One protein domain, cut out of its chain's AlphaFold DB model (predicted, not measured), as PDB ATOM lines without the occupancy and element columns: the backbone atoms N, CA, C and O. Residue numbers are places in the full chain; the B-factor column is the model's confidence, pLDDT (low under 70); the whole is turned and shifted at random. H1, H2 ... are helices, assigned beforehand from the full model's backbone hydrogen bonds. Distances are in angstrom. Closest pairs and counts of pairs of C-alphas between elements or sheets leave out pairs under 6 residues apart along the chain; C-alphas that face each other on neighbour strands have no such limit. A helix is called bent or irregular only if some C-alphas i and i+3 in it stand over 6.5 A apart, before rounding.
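AT A GLANCE: This is residues 329 to 434 of the 711 residues of an uncharacterized protein of Verrucomicrobiales bacterium (UniProt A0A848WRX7). A long helix, H1, folds back through a short link into H2 to make a helical hairpin, and H3 sits between H1 and H4, crossing both steeply. H5, H6 and their loops lie near H4, while residues 428 to 434, of which 428 to 432 belong to H7, stick out freely. The printed part has 106 residues with seven named helices, H1 to H7 in order along the chain, and no named strand; the class is all helix. It is compact, with a radius of gyration of the C-alphas of 14.1 A and spans of 42 by 32 by 19 A.

HOW THE PARTS SIT: Start at H1, residues 329 to 346, the longest helix. With residues 340 to 344 alone it touches H2, residues 353 to 361, in a hairpin; their closest C-alphas, those of Ile 340 and Leu 359, are 6.4 A apart, at a shallow tilt of 11 degrees, opposite ways. With residues 330 to 337 alone H1 touches H3, residues 364 to 371, at a steep tilt of 59 degrees; look at Leu 333 and Tyr 366, whose C-alphas are closest at 5.3 A. H4, residues 381 to 395, touches H3 with residues 384 to 388 alone, also at a steep tilt of 59 degrees; the closest C-alphas, those of Met 368 and Phe 385, are 6.8 A apart. The helix packing is mostly crossed, but only just: 1 of 3 touching pairs is at a shallow tilt. H5, residues 401 to 404, is close to H3 but not clearly touching, with Leu 371 and Ala 403 closest at 6.2 A between C-alphas. H6, residues 412 to 417, is close to H4 but not clearly touching; the closest C-alphas, of Leu 395 and Lys 416, are 6.2 A apart. H7, residues 425 to 432, is close to H2 but not clearly touching, with the closest C-alphas, of Ala 353 and Arg 426, 7.7 A apart. Residues 397 to 398 pair with 421 to 422, antiparallel. Every O i to N i+4 pair is within hydrogen-bond range in H1, H3, H4 and H7; H2 has 4 of 5, H6 0 of 2 with 2 of 3 O i to N i+3 pairs, and H5 is too short for such a pair.

IN THESE COORDINATES: Find C-alpha 329 at (28.628, -16.803, -42.902); from there H1 runs 25.3 A to C-alpha 346. H2 spans 12.6 A, H3 10.1 A and H5 5.2 A. H4 begins at C-alpha 381 at (42.776, -20.734, -34.895) and runs 19.3 A. H6, 10.1 A long, is irregular, but only just: C-alphas 413 and 416 are 6.7 A apart. H7 runs 9.5 A to C-alpha 432 at (19.582, -22.103, -10.479).

THE WHOLE: The C-alphas of Thr 350 and Lys 378, the two farthest apart, are 42.0 A apart. The printed part has no cut and no long link. Mean pLDDT of the printed part is 78.5; look for values under 70 at residues 329 to 331, 343 to 356 and 422 to 427.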
ATOM      1  N   ALA A 329      28.312 -15.619 -43.697       57.66
ATOM      2  CA  ALA A 329      28.628 -16.803 -42.902       57.66
ATOM      3  C   ALA A 329      28.398 -16.587 -41.396       57.66
ATOM      4  O   ALA A 329      27.802 -17.442 -40.744       57.66
ATOM      5  N   GLU A 330      28.807 -15.444 -40.842       62.31
ATOM      6  CA  GLU A 330      28.501 -15.084 -39.454       62.31
ATOM      7  C   GLU A 330      27.002 -14.914 -39.228       62.31
ATOM      8  O   GLU A 330      26.486 -15.356 -38.202       62.31
ATOM      9  N   GLN A 331      26.285 -14.311 -40.178       69.62
ATOM     10  CA  GLN A 331      24.832 -14.162 -40.085       69.62
ATOM     11  C   GLN A 331      24.136 -15.530 -40.063       69.62
ATOM     12  O   GLN A 331      23.292 -15.775 -39.198       69.62
ATOM     13  N   MET A 332      24.560 -16.454 -40.930       73.19
ATOM     14  CA  MET A 332      24.087 -17.840 -40.938       73.19
ATOM     15  C   MET A 332      24.411 -18.555 -39.623       73.19
ATOM     16  O   MET A 332      23.529 -19.165 -39.034       73.19
ATOM     17  N   LEU A 333      25.643 -18.459 -39.113       73.12
ATOM     18  CA  LEU A 333      26.029 -19.076 -37.839       73.12
ATOM     19  C   LEU A 333      25.237 -18.504 -36.657       73.12
ATOM     20  O   LEU A 333      24.793 -19.263 -35.795       73.12
ATOM     21  N   ARG A 334      24.989 -17.188 -36.638       78.44
ATOM     22  CA  ARG A 334      24.116 -16.524 -35.656       78.44
ATOM     23  C   ARG A 334      22.668 -17.000 -35.770       78.44
ATOM     24  O   ARG A 334      22.013 -17.178 -34.743       78.44
ATOM     25  N   ALA A 335      22.153 -17.206 -36.981       75.75
ATOM     26  CA  ALA A 335      20.814 -17.749 -37.214       75.75
ATOM     27  C   ALA A 335      20.714 -19.220 -36.777       75.75
ATOM     28  O   ALA A 335      19.819 -19.571 -36.016       75.75
ATOM     29  N   THR A 336      21.680 -20.058 -37.154       74.12
ATOM     30  CA  THR A 336      21.780 -21.463 -36.734       74.12
ATOM     31  C   THR A 336      21.875 -21.582 -35.217       74.12
ATOM     32  O   THR A 336      21.122 -22.345 -34.619       74.12
ATOM     33  N   HIS A 337      22.734 -20.788 -34.571       81.75
ATOM     34  CA  HIS A 337      22.830 -20.757 -33.113       81.75
ATOM     35  C   HIS A 337      21.507 -20.328 -32.463       81.75
ATOM     36  O   HIS A 337      21.065 -20.966 -31.506       81.75
ATOM     37  N   ARG A 338      20.832 -19.298 -33.001       82.00
ATOM     38  CA  ARG A 338      19.489 -18.895 -32.548       82.00
ATOM     39  C   ARG A 338      18.482 -20.035 -32.684       82.00
ATOM     40  O   ARG A 338      17.790 -20.324 -31.715       82.00
ATOM     41  N   ASN A 339      18.437 -20.718 -33.825       76.62
ATOM     42  CA  ASN A 339      17.527 -21.839 -34.067       76.62
ATOM     43  C   ASN A 339      17.800 -23.011 -33.120       76.62
ATOM     44  O   ASN A 339      16.864 -23.541 -32.527       76.62
ATOM     45  N   ILE A 340      19.072 -23.354 -32.899       77.06
ATOM     46  CA  ILE A 340      19.490 -24.357 -31.912       77.06
ATOM     47  C   ILE A 340      19.034 -23.950 -30.504       77.06
ATOM     48  O   ILE A 340      18.452 -24.772 -29.795       77.06
ATOM     49  N   ARG A 341      19.233 -22.684 -30.098       75.69
ATOM     50  CA  ARG A 341      18.746 -22.164 -28.804       75.69
ATOM     51  C   ARG A 341      17.230 -22.261 -28.690       75.69
ATOM     52  O   ARG A 341      16.733 -22.682 -27.649       75.69
ATOM     53  N   THR A 342      16.500 -21.880 -29.734       75.69
ATOM     54  CA  THR A 342      15.033 -21.919 -29.766       75.69
ATOM     55  C   THR A 342      14.519 -23.351 -29.692       75.69
ATOM     56  O   THR A 342      13.627 -23.627 -28.897       75.69
ATOM     57  N   LEU A 343      15.110 -24.278 -30.448       68.81
ATOM     58  CA  LEU A 343      14.765 -25.699 -30.428       68.81
ATOM     59  C   LEU A 343      15.041 -26.323 -29.055       68.81
ATOM     60  O   LEU A 343      14.183 -27.017 -28.505       68.81
ATOM     61  N   ALA A 344      16.201 -26.017 -28.466       66.81
ATOM     62  CA  ALA A 344      16.555 -26.452 -27.119       66.81
ATOM     63  C   ALA A 344      15.592 -25.894 -26.054       66.81
ATOM     64  O   ALA A 344      15.299 -26.604 -25.089       66.81
ATOM     65  N   LYS A 345      15.081 -24.663 -26.242       67.12
ATOM     66  CA  LYS A 345      14.103 -23.999 -25.360       67.12
ATOM     67  C   LYS A 345      12.681 -24.554 -25.524       67.12
ATOM     68  O   LYS A 345      12.023 -24.769 -24.517       67.12
ATOM     69  N   LYS A 346      12.211 -24.799 -26.755       64.94
ATOM     70  CA  LYS A 346      10.870 -25.356 -27.040       64.94
ATOM     71  C   LYS A 346      10.738 -26.815 -26.611       64.94
ATOM     72  O   LYS A 346       9.680 -27.232 -26.171       64.94
ATOM     73  N   SER A 347      11.828 -27.568 -26.695       56.53
ATOM     74  CA  SER A 347      11.858 -28.997 -26.367       56.53
ATOM     75  C   SER A 347      12.438 -29.258 -24.970       56.53
ATOM     76  O   SER A 347      13.057 -30.303 -24.729       56.53
ATOM     77  N   ALA A 348      12.344 -28.258 -24.080       53.84
ATOM     78  CA  ALA A 348      12.995 -28.226 -22.770       53.84
ATOM     79  C   ALA A 348      12.559 -29.369 -21.838       53.84
ATOM     80  O   ALA A 348      13.361 -29.815 -21.015       53.84
ATOM     81  N   ASP A 349      11.339 -29.877 -22.017       55.00
ATOM     82  CA  ASP A 349      10.745 -30.882 -21.131       55.00
ATOM     83  C   ASP A 349      10.711 -32.300 -21.724       55.00
ATOM     84  O   ASP A 349      10.525 -33.261 -20.985       55.00
ATOM     85  N   THR A 350      10.972 -32.461 -23.026       56.16
ATOM     86  CA  THR A 350      10.782 -33.742 -23.742       56.16
ATOM     87  C   THR A 350      12.090 -34.448 -24.115       56.16
ATOM     88  O   THR A 350      12.096 -35.640 -24.400       56.16
ATOM     89  N   ILE A 351      13.218 -33.730 -24.138       60.91
ATOM     90  CA  ILE A 351      14.484 -34.251 -24.682       60.91
ATOM     91  C   ILE A 351      15.536 -34.498 -23.579       60.91
ATOM     92  O   ILE A 351      15.655 -33.710 -22.646       60.91
ATOM     93  N   SER A 352      16.331 -35.568 -23.688       62.97
ATOM     94  CA  SER A 352      17.412 -35.898 -22.750       62.97
ATOM     95  C   SER A 352      18.589 -34.904 -22.792       62.97
ATOM     96  O   SER A 352      18.902 -34.311 -23.828       62.97
ATOM     97  N   ALA A 353      19.312 -34.773 -21.671       62.56
ATOM     98  CA  ALA A 353      20.518 -33.937 -21.566       62.56
ATOM     99  C   ALA A 353      21.600 -34.309 -22.605       62.56
ATOM    100  O   ALA A 353      22.327 -33.448 -23.106       62.56
ATOM    101  N   GLY A 354      21.671 -35.591 -22.988       63.16
ATOM    102  CA  GLY A 354      22.584 -36.096 -24.017       63.16
ATOM    103  C   GLY A 354      22.277 -35.603 -25.436       63.16
ATOM    104  O   GLY A 354      23.187 -35.520 -26.255       63.16
ATOM    105  N   PHE A 355      21.039 -35.215 -25.734       66.69
ATOM    106  CA  PHE A 355      20.684 -34.648 -27.036       66.69
ATOM    107  C   PHE A 355      20.859 -33.124 -27.072       66.69
ATOM    108  O   PHE A 355      21.303 -32.589 -28.085       66.69
ATOM    109  N   GLU A 356      20.619 -32.410 -25.966       66.81
ATOM    110  CA  GLU A 356      20.943 -30.974 -25.881       66.81
ATOM    111  C   GLU A 356      22.452 -30.720 -26.044       66.81
ATOM    112  O   GLU A 356      22.866 -29.815 -26.774       66.81
ATOM    113  N   ARG A 357      23.271 -31.589 -25.441       71.50
ATOM    114  CA  ARG A 357      24.708 -31.773 -25.702       71.50
ATOM    115  C   ARG A 357      25.023 -31.778 -27.199       71.50
ATOM    116  O   ARG A 357      25.837 -30.985 -27.673       71.50
ATOM    117  N   THR A 358      24.365 -32.665 -27.937       73.69
ATOM    118  CA  THR A 358      24.567 -32.847 -29.378       73.69
ATOM    119  C   THR A 358      24.136 -31.615 -30.168       73.69
ATOM    120  O   THR A 358      24.863 -31.169 -31.048       73.69
ATOM    121  N   LEU A 359      23.013 -30.987 -29.814       75.00
ATOM    122  CA  LEU A 359      22.583 -29.738 -30.447       75.00
ATOM    123  C   LEU A 359      23.602 -28.605 -30.244       75.00
ATOM    124  O   LEU A 359      23.928 -27.883 -31.186       75.00
ATOM    125  N   ARG A 360      24.159 -28.460 -29.036       78.44
ATOM    126  CA  ARG A 360      25.167 -27.429 -28.733       78.44
ATOM    127  C   ARG A 360      26.507 -27.675 -29.416       78.44
ATOM    128  O   ARG A 360      27.213 -26.707 -29.684       78.44
ATOM    129  N   PHE A 361      26.843 -28.919 -29.752       84.00
ATOM    130  CA  PHE A 361      28.043 -29.223 -30.537       84.00
ATOM    131  C   PHE A 361      28.004 -28.501 -31.889       84.00
ATOM    132  O   PHE A 361      28.980 -27.869 -32.284       84.00
ATOM    133  N   PHE A 362      26.835 -28.459 -32.534       81.44
ATOM    134  CA  PHE A 362      26.635 -27.717 -33.782       81.44
ATOM    135  C   PHE A 362      26.670 -26.187 -33.614       81.44
ATOM    136  O   PHE A 362      26.720 -25.467 -34.607       81.44
ATOM    137  N   SER A 363      26.694 -25.671 -32.378       85.25
ATOM    138  CA  SER A 363      26.941 -24.251 -32.088       85.25
ATOM    139  C   SER A 363      28.422 -23.913 -31.877       85.25
ATOM    140  O   SER A 363      28.749 -22.732 -31.789       85.25
ATOM    141  N   LEU A 364      29.336 -24.888 -31.815       85.06
ATOM    142  CA  LEU A 364      30.771 -24.602 -31.664       85.06
ATOM    143  C   LEU A 364      31.350 -23.712 -32.779       85.06
ATOM    144  O   LEU A 364      32.118 -22.808 -32.447       85.06
ATOM    145  N   PRO A 365      30.958 -23.862 -34.064       83.56
ATOM    146  CA  PRO A 365      31.402 -22.939 -35.106       83.56
ATOM    147  C   PRO A 365      30.962 -21.493 -34.851       83.56
ATOM    148  O   PRO A 365      31.711 -20.570 -35.142       83.56
ATOM    149  N   TYR A 366      29.779 -21.282 -34.259       85.38
ATOM    150  CA  TYR A 366      29.346 -19.947 -33.842       85.38
ATOM    151  C   TYR A 366      30.258 -19.380 -32.747       85.38
ATOM    152  O   TYR A 366      30.666 -18.230 -32.858       85.38
ATOM    153  N   ALA A 367      30.626 -20.169 -31.731       86.06
ATOM    154  CA  ALA A 367      31.542 -19.696 -30.691       86.06
ATOM    155  C   ALA A 367      32.904 -19.293 -31.281       86.06
ATOM    156  O   ALA A 367      33.378 -18.185 -31.052       86.06
ATOM    157  N   MET A 368      33.471 -20.139 -32.141       83.88
ATOM    158  CA  MET A 368      34.768 -19.879 -32.761       83.88
ATOM    159  C   MET A 368      34.751 -18.682 -33.727       83.88
ATOM    160  O   MET A 368      35.677 -17.882 -33.725       83.88
ATOM    161  N   VAL A 369      33.730 -18.555 -34.577       77.56
ATOM    162  CA  VAL A 369      33.718 -17.543 -35.651       77.56
ATOM    163  C   VAL A 369      33.101 -16.224 -35.193       77.56
ATOM    164  O   VAL A 369      33.534 -15.163 -35.620       77.56
ATOM    165  N   CYS A 370      32.066 -16.271 -34.352       78.62
ATOM    166  CA  CYS A 370      31.262 -15.095 -34.024       78.62
ATOM    167  C   CYS A 370      31.560 -14.482 -32.655       78.62
ATOM    168  O   CYS A 370      31.060 -13.375 -32.412       78.62
ATOM    169  N   LEU A 371      32.262 -15.200 -31.767       82.19
ATOM    170  CA  LEU A 371      32.622 -14.715 -30.429       82.19
ATOM    171  C   LEU A 371      34.120 -14.441 -30.278       82.19
ATOM    172  O   LEU A 371      34.470 -13.526 -29.544       82.19
ATOM    173  N   VAL A 372      34.998 -15.198 -30.949       83.75
ATOM    174  CA  VAL A 372      36.446 -14.936 -30.900       83.75
ATOM    175  C   VAL A 372      36.774 -13.659 -31.667       83.75
ATOM    176  O   VAL A 372      36.524 -13.553 -32.866       83.75
ATOM    177  N   GLU A 373      37.371 -12.699 -30.966       79.94
ATOM    178  CA  GLU A 373      37.872 -11.454 -31.547       79.94
ATOM    179  C   GLU A 373      39.257 -11.716 -32.168       79.94
ATOM    180  O   GLU A 373      40.300 -11.577 -31.524       79.94
ATOM    181  N   TRP A 374      39.273 -12.158 -33.428       80.38
ATOM    182  CA  TRP A 374      40.493 -12.590 -34.130       80.38
ATOM    183  C   TRP A 374      41.542 -11.494 -34.329       80.38
ATOM    184  O   TRP A 374      42.718 -11.811 -34.469       80.38
ATOM    185  N   ASN A 375      41.145 -10.222 -34.260       74.25
ATOM    186  CA  ASN A 375      42.081  -9.095 -34.279       74.25
ATOM    187  C   ASN A 375      42.952  -9.034 -33.009       74.25
ATOM    188  O   ASN A 375      44.028  -8.446 -33.031       74.25
ATOM    189  N   GLU A 376      42.503  -9.636 -31.903       74.19
ATOM    190  CA  GLU A 376      43.221  -9.636 -30.622       74.19
ATOM    191  C   GLU A 376      43.752 -11.018 -30.226       74.19
ATOM    192  O   GLU A 376      44.746 -11.127 -29.500       74.19
ATOM    193  N   CYS A 377      43.097 -12.090 -30.676       81.31
ATOM    194  CA  CYS A 377      43.498 -13.454 -30.366       81.31
ATOM    195  C   CYS A 377      44.795 -13.825 -31.100       81.31
ATOM    196  O   CYS A 377      44.782 -14.272 -32.243       81.31
ATOM    197  N   LYS A 378      45.928 -13.735 -30.394       83.62
ATOM    198  CA  LYS A 378      47.255 -14.138 -30.906       83.62
ATOM    199  C   LYS A 378      47.409 -15.650 -31.105       83.62
ATOM    200  O   LYS A 378      48.420 -16.117 -31.626       83.62
ATOM    201  N   ARG A 379      46.443 -16.443 -30.637       82.75
ATOM    202  CA  ARG A 379      46.498 -17.902 -30.693       82.75
ATOM    203  C   ARG A 379      46.007 -18.409 -32.038       82.75
ATOM    204  O   ARG A 379      44.964 -17.996 -32.532       82.75
ATOM    205  N   ASN A 380      46.757 -19.356 -32.595       83.50
ATOM    206  CA  ASN A 380      46.440 -19.974 -33.877       83.50
ATOM    207  C   ASN A 380      45.004 -20.548 -33.880       83.50
ATOM    208  O   ASN A 380      44.662 -21.285 -32.948       83.50
ATOM    209  N   PRO A 381      44.176 -20.303 -34.915       77.75
ATOM    210  CA  PRO A 381      42.776 -20.734 -34.895       77.75
ATOM    211  C   PRO A 381      42.557 -22.244 -34.807       77.75
ATOM    212  O   PRO A 381      41.546 -22.678 -34.263       77.75
ATOM    213  N   ILE A 382      43.505 -23.064 -35.271       76.94
ATOM    214  CA  ILE A 382      43.457 -24.521 -35.084       76.94
ATOM    215  C   ILE A 382      43.590 -24.854 -33.596       76.94
ATOM    216  O   ILE A 382      42.856 -25.694 -33.082       76.94
ATOM    217  N   LEU A 383      44.492 -24.180 -32.878       83.00
ATOM    218  CA  LEU A 383      44.621 -24.352 -31.430       83.00
ATOM    219  C   LEU A 383      43.383 -23.838 -30.699       83.00
ATOM    220  O   LEU A 383      42.921 -24.509 -29.786       83.00
ATOM    221  N   VAL A 384      42.800 -22.718 -31.132       85.38
ATOM    222  CA  VAL A 384      41.530 -22.215 -30.586       85.38
ATOM    223  C   VAL A 384      40.393 -23.215 -30.816       85.38
ATOM    224  O   VAL A 384      39.611 -23.465 -29.902       85.38
ATOM    225  N   PHE A 385      40.319 -23.847 -31.991       85.06
ATOM    226  CA  PHE A 385      39.371 -24.927 -32.267       85.06
ATOM    227  C   PHE A 385      39.568 -26.103 -31.299       85.06
ATOM    228  O   PHE A 385      38.605 -26.573 -30.692       85.06
ATOM    229  N   TRP A 386      40.813 -26.535 -31.078       85.62
ATOM    230  CA  TRP A 386      41.125 -27.567 -30.083       85.62
ATOM    231  C   TRP A 386      40.814 -27.134 -28.654       85.62
ATOM    232  O   TRP A 386      40.377 -27.959 -27.857       85.62
ATOM    233  N   ASP A 387      40.995 -25.860 -28.320       92.38
ATOM    234  CA  ASP A 387      40.625 -25.316 -27.020       92.38
ATOM    235  C   ASP A 387      39.107 -25.344 -26.825       92.38
ATOM    236  O   ASP A 387      38.639 -25.764 -25.771       92.38
ATOM    237  N   HIS A 388      38.334 -24.981 -27.851       92.31
ATOM    238  CA  HIS A 388      36.874 -25.071 -27.833       92.31
ATOM    239  C   HIS A 388      36.416 -26.521 -27.666       92.31
ATOM    240  O   HIS A 388      35.526 -26.790 -26.860       92.31
ATOM    241  N   LEU A 389      37.046 -27.469 -28.367       87.88
ATOM    242  CA  LEU A 389      36.782 -28.897 -28.185       87.88
ATOM    243  C   LEU A 389      37.178 -29.378 -26.784       87.88
ATOM    244  O   LEU A 389      36.424 -30.131 -26.177       87.88
ATOM    245  N   TYR A 390      38.311 -28.933 -26.244       87.62
ATOM    246  CA  TYR A 390      38.747 -29.266 -24.888       87.62
ATOM    247  C   TYR A 390      37.756 -28.738 -23.846       87.62
ATOM    248  O   TYR A 390      37.275 -29.496 -23.006       87.62
ATOM    249  N   ILE A 391      37.361 -27.470 -23.938       89.19
ATOM    250  CA  ILE A 391      36.349 -26.866 -23.066       89.19
ATOM    251  C   ILE A 391      35.025 -27.642 -23.156       89.19
ATOM    252  O   ILE A 391      34.449 -28.039 -22.140       89.19
ATOM    253  N   PHE A 392      34.585 -27.947 -24.375       86.94
ATOM    254  CA  PHE A 392      33.308 -28.604 -24.630       86.94
ATOM    255  C   PHE A 392      33.279 -30.082 -24.205       86.94
ATOM    256  O   PHE A 392      32.303 -30.547 -23.606       86.94
ATOM    257  N   PHE A 393      34.328 -30.852 -24.505       82.81
ATOM    258  CA  PHE A 393      34.381 -32.292 -24.245       82.81
ATOM    259  C   PHE A 393      35.027 -32.658 -22.913       82.81
ATOM    260  O   PHE A 393      34.586 -33.648 -22.326       82.81
ATOM    261  N   VAL A 394      36.008 -31.897 -22.427       83.62
ATOM    262  CA  VAL A 394      36.736 -32.177 -21.178       83.62
ATOM    263  C   VAL A 394      36.154 -31.369 -20.027       83.62
ATOM    264  O   VAL A 394      35.655 -31.969 -19.079       83.62
ATOM    265  N   LEU A 395      36.127 -30.035 -20.127       83.06
ATOM    266  CA  LEU A 395      35.663 -29.178 -19.024       83.06
ATOM    267  C   LEU A 395      34.136 -29.135 -18.867       83.06
ATOM    268  O   LEU A 395      33.636 -28.686 -17.838       83.06
ATOM    269  N   LYS A 396      33.395 -29.642 -19.860       79.62
ATOM    270  CA  LYS A 396      31.927 -29.744 -19.856       79.62
ATOM    271  C   LYS A 396      31.252 -28.389 -19.617       79.62
ATOM    272  O   LYS A 396      30.353 -28.265 -18.781       79.62
ATOM    273  N   TYR A 397      31.631 -27.384 -20.397       82.75
ATOM    274  CA  TYR A 397      30.846 -26.161 -20.576       82.75
ATOM    275  C   TYR A 397      30.983 -25.655 -22.019       82.75
ATOM    276  O   TYR A 397      31.807 -26.154 -22.786       82.75
ATOM    277  N   PHE A 398      30.104 -24.751 -22.445       87.00
ATOM    278  CA  PHE A 398      30.155 -24.171 -23.784       87.00
ATOM    279  C   PHE A 398      31.179 -23.019 -23.810       87.00
ATOM    280  O   PHE A 398      31.148 -22.202 -22.899       87.00
ATOM    281  N   PRO A 399      32.078 -22.926 -24.808       89.88
ATOM    282  CA  PRO A 399      33.190 -21.965 -24.816       89.88
ATOM    283  C   PRO A 399      32.768 -20.526 -25.182       89.88
ATOM    284  O   PRO A 399      33.455 -19.845 -25.935       89.88
ATOM    285  N   ASP A 400      31.634 -20.040 -24.681       86.81
ATOM    286  CA  ASP A 400      31.159 -18.670 -24.933       86.81
ATOM    287  C   ASP A 400      31.938 -17.596 -24.168       86.81
ATOM    288  O   ASP A 400      32.018 -16.459 -24.627       86.81
ATOM    289  N   ASN A 401      32.571 -17.964 -23.057       88.06
ATOM    290  CA  ASN A 401      33.477 -17.098 -22.309       88.06
ATOM    291  C   ASN A 401      34.928 -17.130 -22.824       88.06
ATOM    292  O   ASN A 401      35.764 -16.406 -22.292       88.06
ATOM    293  N   TYR A 402      35.254 -17.946 -23.838       91.00
ATOM    294  CA  TYR A 402      36.633 -18.096 -24.324       91.00
ATOM    295  C   TYR A 402      37.246 -16.755 -24.733       91.00
ATOM    296  O   TYR A 402      38.389 -16.463 -24.384       91.00
ATOM    297  N   ALA A 403      36.460 -15.944 -25.443       87.00
ATOM    298  CA  ALA A 403      36.877 -14.638 -25.920       87.00
ATOM    299  C   ALA A 403      36.831 -13.561 -24.848       87.00
ATOM    300  O   ALA A 403      37.834 -12.884 -24.639       87.00
ATOM    301  N   SER A 404      35.709 -13.448 -24.132       83.25
ATOM    302  CA  SER A 404      35.568 -12.425 -23.098       83.25
ATOM    303  C   SER A 404      36.606 -12.599 -21.994       83.25
ATOM    304  O   SER A 404      37.245 -11.636 -21.599       83.25
ATOM    305  N   CYS A 405      36.861 -13.833 -21.556       87.56
ATOM    306  CA  CYS A 405      37.875 -14.137 -20.545       87.56
ATOM    307  C   CYS A 405      39.285 -14.307 -21.122       87.56
ATOM    308  O   CYS A 405      40.197 -14.652 -20.372       87.56
ATOM    309  N   ARG A 406      39.462 -14.116 -22.437       88.06
ATOM    310  CA  ARG A 406      40.742 -14.240 -23.151       88.06
ATOM    311  C   ARG A 406      41.503 -15.501 -22.760       88.06
ATOM    312  O   ARG A 406      42.685 -15.455 -22.425       88.06
ATOM    313  N   LEU A 407      40.830 -16.650 -22.792       91.44
ATOM    314  CA  LEU A 407      41.389 -17.898 -22.263       91.44
ATOM    315  C   LEU A 407      42.685 -18.328 -22.973       91.44
ATOM    316  O   LEU A 407      43.442 -19.118 -22.418       91.44
ATOM    317  N   TRP A 408      42.993 -17.775 -24.152       91.19
ATOM    318  CA  TRP A 408      44.289 -17.953 -24.815       91.19
ATOM    319  C   TRP A 408      45.485 -17.318 -24.082       91.19
ATOM    320  O   TRP A 408      46.616 -17.698 -24.380       91.19
ATOM    321  N   GLU A 409      45.262 -16.378 -23.159       89.69
ATOM    322  CA  GLU A 409      46.286 -15.753 -22.297       89.69
ATOM    323  C   GLU A 409      46.389 -16.434 -20.929       89.69
ATOM    324  O   GLU A 409      47.326 -16.181 -20.174       89.69
ATOM    325  N   VAL A 410      45.428 -17.297 -20.598       90.25
ATOM    326  CA  VAL A 410      45.332 -17.950 -19.295       90.25
ATOM    327  C   VAL A 410      45.886 -19.366 -19.382       90.25
ATOM    328  O   VAL A 410      45.554 -20.116 -20.302       90.25
ATOM    329  N   ASP A 411      46.684 -19.763 -18.389       91.44
ATOM    330  CA  ASP A 411      47.149 -21.145 -18.256       91.44
ATOM    331  C   ASP A 411      45.948 -22.109 -18.291       91.44
ATOM    332  O   ASP A 411      44.988 -21.974 -17.527       91.44
ATOM    333  N   ARG A 412      46.005 -23.103 -19.186       89.69
ATOM    334  CA  ARG A 412      44.926 -24.072 -19.410       89.69
ATOM    335  C   ARG A 412      44.491 -24.779 -18.120       89.69
ATOM    336  O   ARG A 412      43.320 -25.145 -18.006       89.69
ATOM    337  N   LYS A 413      45.379 -24.937 -17.128       89.94
ATOM    338  CA  LYS A 413      45.043 -25.540 -15.821       89.94
ATOM    339  C   LYS A 413      44.011 -24.733 -15.025       89.94
ATOM    340  O   LYS A 413      43.298 -25.305 -14.201       89.94
ATOM    341  N   GLU A 414      43.916 -23.429 -15.281       91.69
ATOM    342  CA  GLU A 414      43.001 -22.513 -14.597       91.69
ATOM    343  C   GLU A 414      41.607 -22.494 -15.240       91.69
ATOM    344  O   GLU A 414      40.637 -22.105 -14.593       91.69
ATOM    345  N   TRP A 415      41.453 -22.960 -16.488       91.69
ATOM    346  CA  TRP A 415      40.173 -22.907 -17.217       91.69
ATOM    347  C   TRP A 415      39.049 -23.664 -16.501       91.69
ATOM    348  O   TRP A 415      37.875 -23.300 -16.579       91.69
ATOM    349  N   LYS A 416      39.398 -24.705 -15.737       88.81
ATOM    350  CA  LYS A 416      38.433 -25.454 -14.923       88.81
ATOM    351  C   LYS A 416      37.746 -24.589 -13.859       88.81
ATOM    352  O   LYS A 416      36.640 -24.947 -13.458       88.81
ATOM    353  N   TYR A 417      38.337 -23.459 -13.467       91.69
ATOM    354  CA  TYR A 417      37.791 -22.545 -12.465       91.69
ATOM    355  C   TYR A 417      36.861 -21.454 -13.031       91.69
ATOM    356  O   TYR A 417      36.204 -20.763 -12.257       91.69
ATOM    357  N   TYR A 418      36.764 -21.300 -14.355       91.06
ATOM    358  CA  TYR A 418      35.872 -20.314 -14.979       91.06
ATOM    359  C   TYR A 418      34.447 -20.837 -15.103       91.06
ATOM    360  O   TYR A 418      34.208 -21.685 -15.952       91.06
ATOM    361  N   TYR A 419      33.478 -20.354 -14.338       85.88
ATOM    362  CA  TYR A 419      32.118 -20.892 -14.318       85.88
ATOM    363  C   TYR A 419      31.522 -21.117 -15.722       85.88
ATOM    364  O   TYR A 419      31.151 -22.257 -16.025       85.88
ATOM    365  N   GLY A 420      31.540 -20.106 -16.601       78.44
ATOM    366  CA  GLY A 420      31.050 -20.213 -17.986       78.44
ATOM    367  C   GLY A 420      29.608 -20.741 -18.110       78.44
ATOM    368  O   GLY A 420      28.871 -20.856 -17.128       78.44
ATOM    369  N   THR A 421      29.175 -21.108 -19.322       72.81
ATOM    370  CA  THR A 421      27.831 -21.681 -19.525       72.81
ATOM    371  C   THR A 421      27.875 -23.206 -19.505       72.81
ATOM    372  O   THR A 421      28.264 -23.850 -20.481       72.81
ATOM    373  N   GLY A 422      27.475 -23.809 -18.383       61.34
ATOM    374  CA  GLY A 422      27.563 -25.258 -18.177       61.34
ATOM    375  C   GLY A 422      26.761 -26.117 -19.170       61.34
ATOM    376  O   GLY A 422      25.848 -25.664 -19.859       61.34
ATOM    377  N   TYR A 423      27.136 -27.395 -19.245       58.22
ATOM    378  CA  TYR A 423      26.756 -28.296 -20.337       58.22
ATOM    379  C   TYR A 423      25.408 -29.004 -20.217       58.22
ATOM    380  O   TYR A 423      24.868 -29.489 -21.210       58.22
ATOM    381  N   ASP A 424      24.846 -29.024 -19.013       63.81
ATOM    382  CA  ASP A 424      23.437 -29.334 -18.793       63.81
ATOM    383  C   ASP A 424      22.739 -28.048 -18.336       63.81
ATOM    384  O   ASP A 424      22.476 -27.870 -17.142       63.81
ATOM    385  N   PRO A 425      22.492 -27.094 -19.256       64.69
ATOM    386  CA  PRO A 425      21.870 -25.826 -18.921       64.69
ATOM    387  C   PRO A 425      20.489 -26.034 -18.329       64.69
ATOM    388  O   PRO A 425      20.033 -25.160 -17.613       64.69
ATOM    389  N   ARG A 426      19.810 -27.157 -18.589       67.38
ATOM    390  CA  ARG A 426      18.511 -27.457 -17.984       67.38
ATOM    391  C   ARG A 426      18.654 -27.849 -16.535       67.38
ATOM    392  O   ARG A 426      18.008 -27.225 -15.703       67.38
ATOM    393  N   ALA A 427      19.488 -28.829 -16.202       69.31
ATOM    394  CA  ALA A 427      19.712 -29.183 -14.808       69.31
ATOM    395  C   ALA A 427      20.331 -28.007 -14.057       69.31
ATOM    396  O   ALA A 427      19.932 -27.731 -12.931       69.31
ATOM    397  N   ILE A 428      21.271 -27.280 -14.665       72.50
ATOM    398  CA  ILE A 428      21.840 -26.062 -14.078       72.50
ATOM    399  C   ILE A 428      20.766 -24.986 -13.927       72.50
ATOM    400  O   ILE A 428      20.696 -24.410 -12.859       72.50
ATOM    401  N   ARG A 429      19.869 -24.764 -14.896       74.25
ATOM    402  CA  ARG A 429      18.777 -23.777 -14.785       74.25
ATOM    403  C   ARG A 429      17.696 -24.187 -13.789       74.25
ATOM    404  O   ARG A 429      17.176 -23.354 -13.064       74.25
ATOM    405  N   ARG A 430      17.346 -25.472 -13.717       74.31
ATOM    406  CA  ARG A 430      16.434 -26.017 -12.697       74.31
ATOM    407  C   ARG A 430      17.037 -25.849 -11.304       74.31
ATOM    408  O   ARG A 430      16.329 -25.472 -10.381       74.31
ATOM    409  N   ARG A 431      18.341 -26.095 -11.158       77.62
ATOM    410  CA  ARG A 431      19.076 -25.875  -9.906       77.62
ATOM    411  C   ARG A 431      19.251 -24.386  -9.614       77.62
ATOM    412  O   ARG A 431      19.043 -23.981  -8.480       77.62
ATOM    413  N   SER A 432      19.487 -23.554 -10.626       79.00
ATOM    414  CA  SER A 432      19.582 -22.103 -10.479       79.00
ATOM    415  C   SER A 432      18.244 -21.494 -10.088       79.00
ATOM    416  O   SER A 432      18.251 -20.557  -9.317       79.00
ATOM    417  N   ARG A 433      17.099 -22.064 -10.498       81.69
ATOM    418  CA  ARG A 433      15.773 -21.669  -9.982       81.69
ATOM    419  C   ARG A 433      15.604 -21.897  -8.474       81.69
ATOM    420  O   ARG A 433      14.735 -21.285  -7.869       81.69
ATOM    421  N   LYS A 434      16.422 -22.761  -7.854       80.81
ATOM    422  CA  LYS A 434      16.461 -22.929  -6.386       80.81
ATOM    423  C   LYS A 434      17.271 -21.831  -5.689       80.81
ATOM    424  O   LYS A 434      17.135 -21.645  -4.484       80.81
TER     425      LYS A 434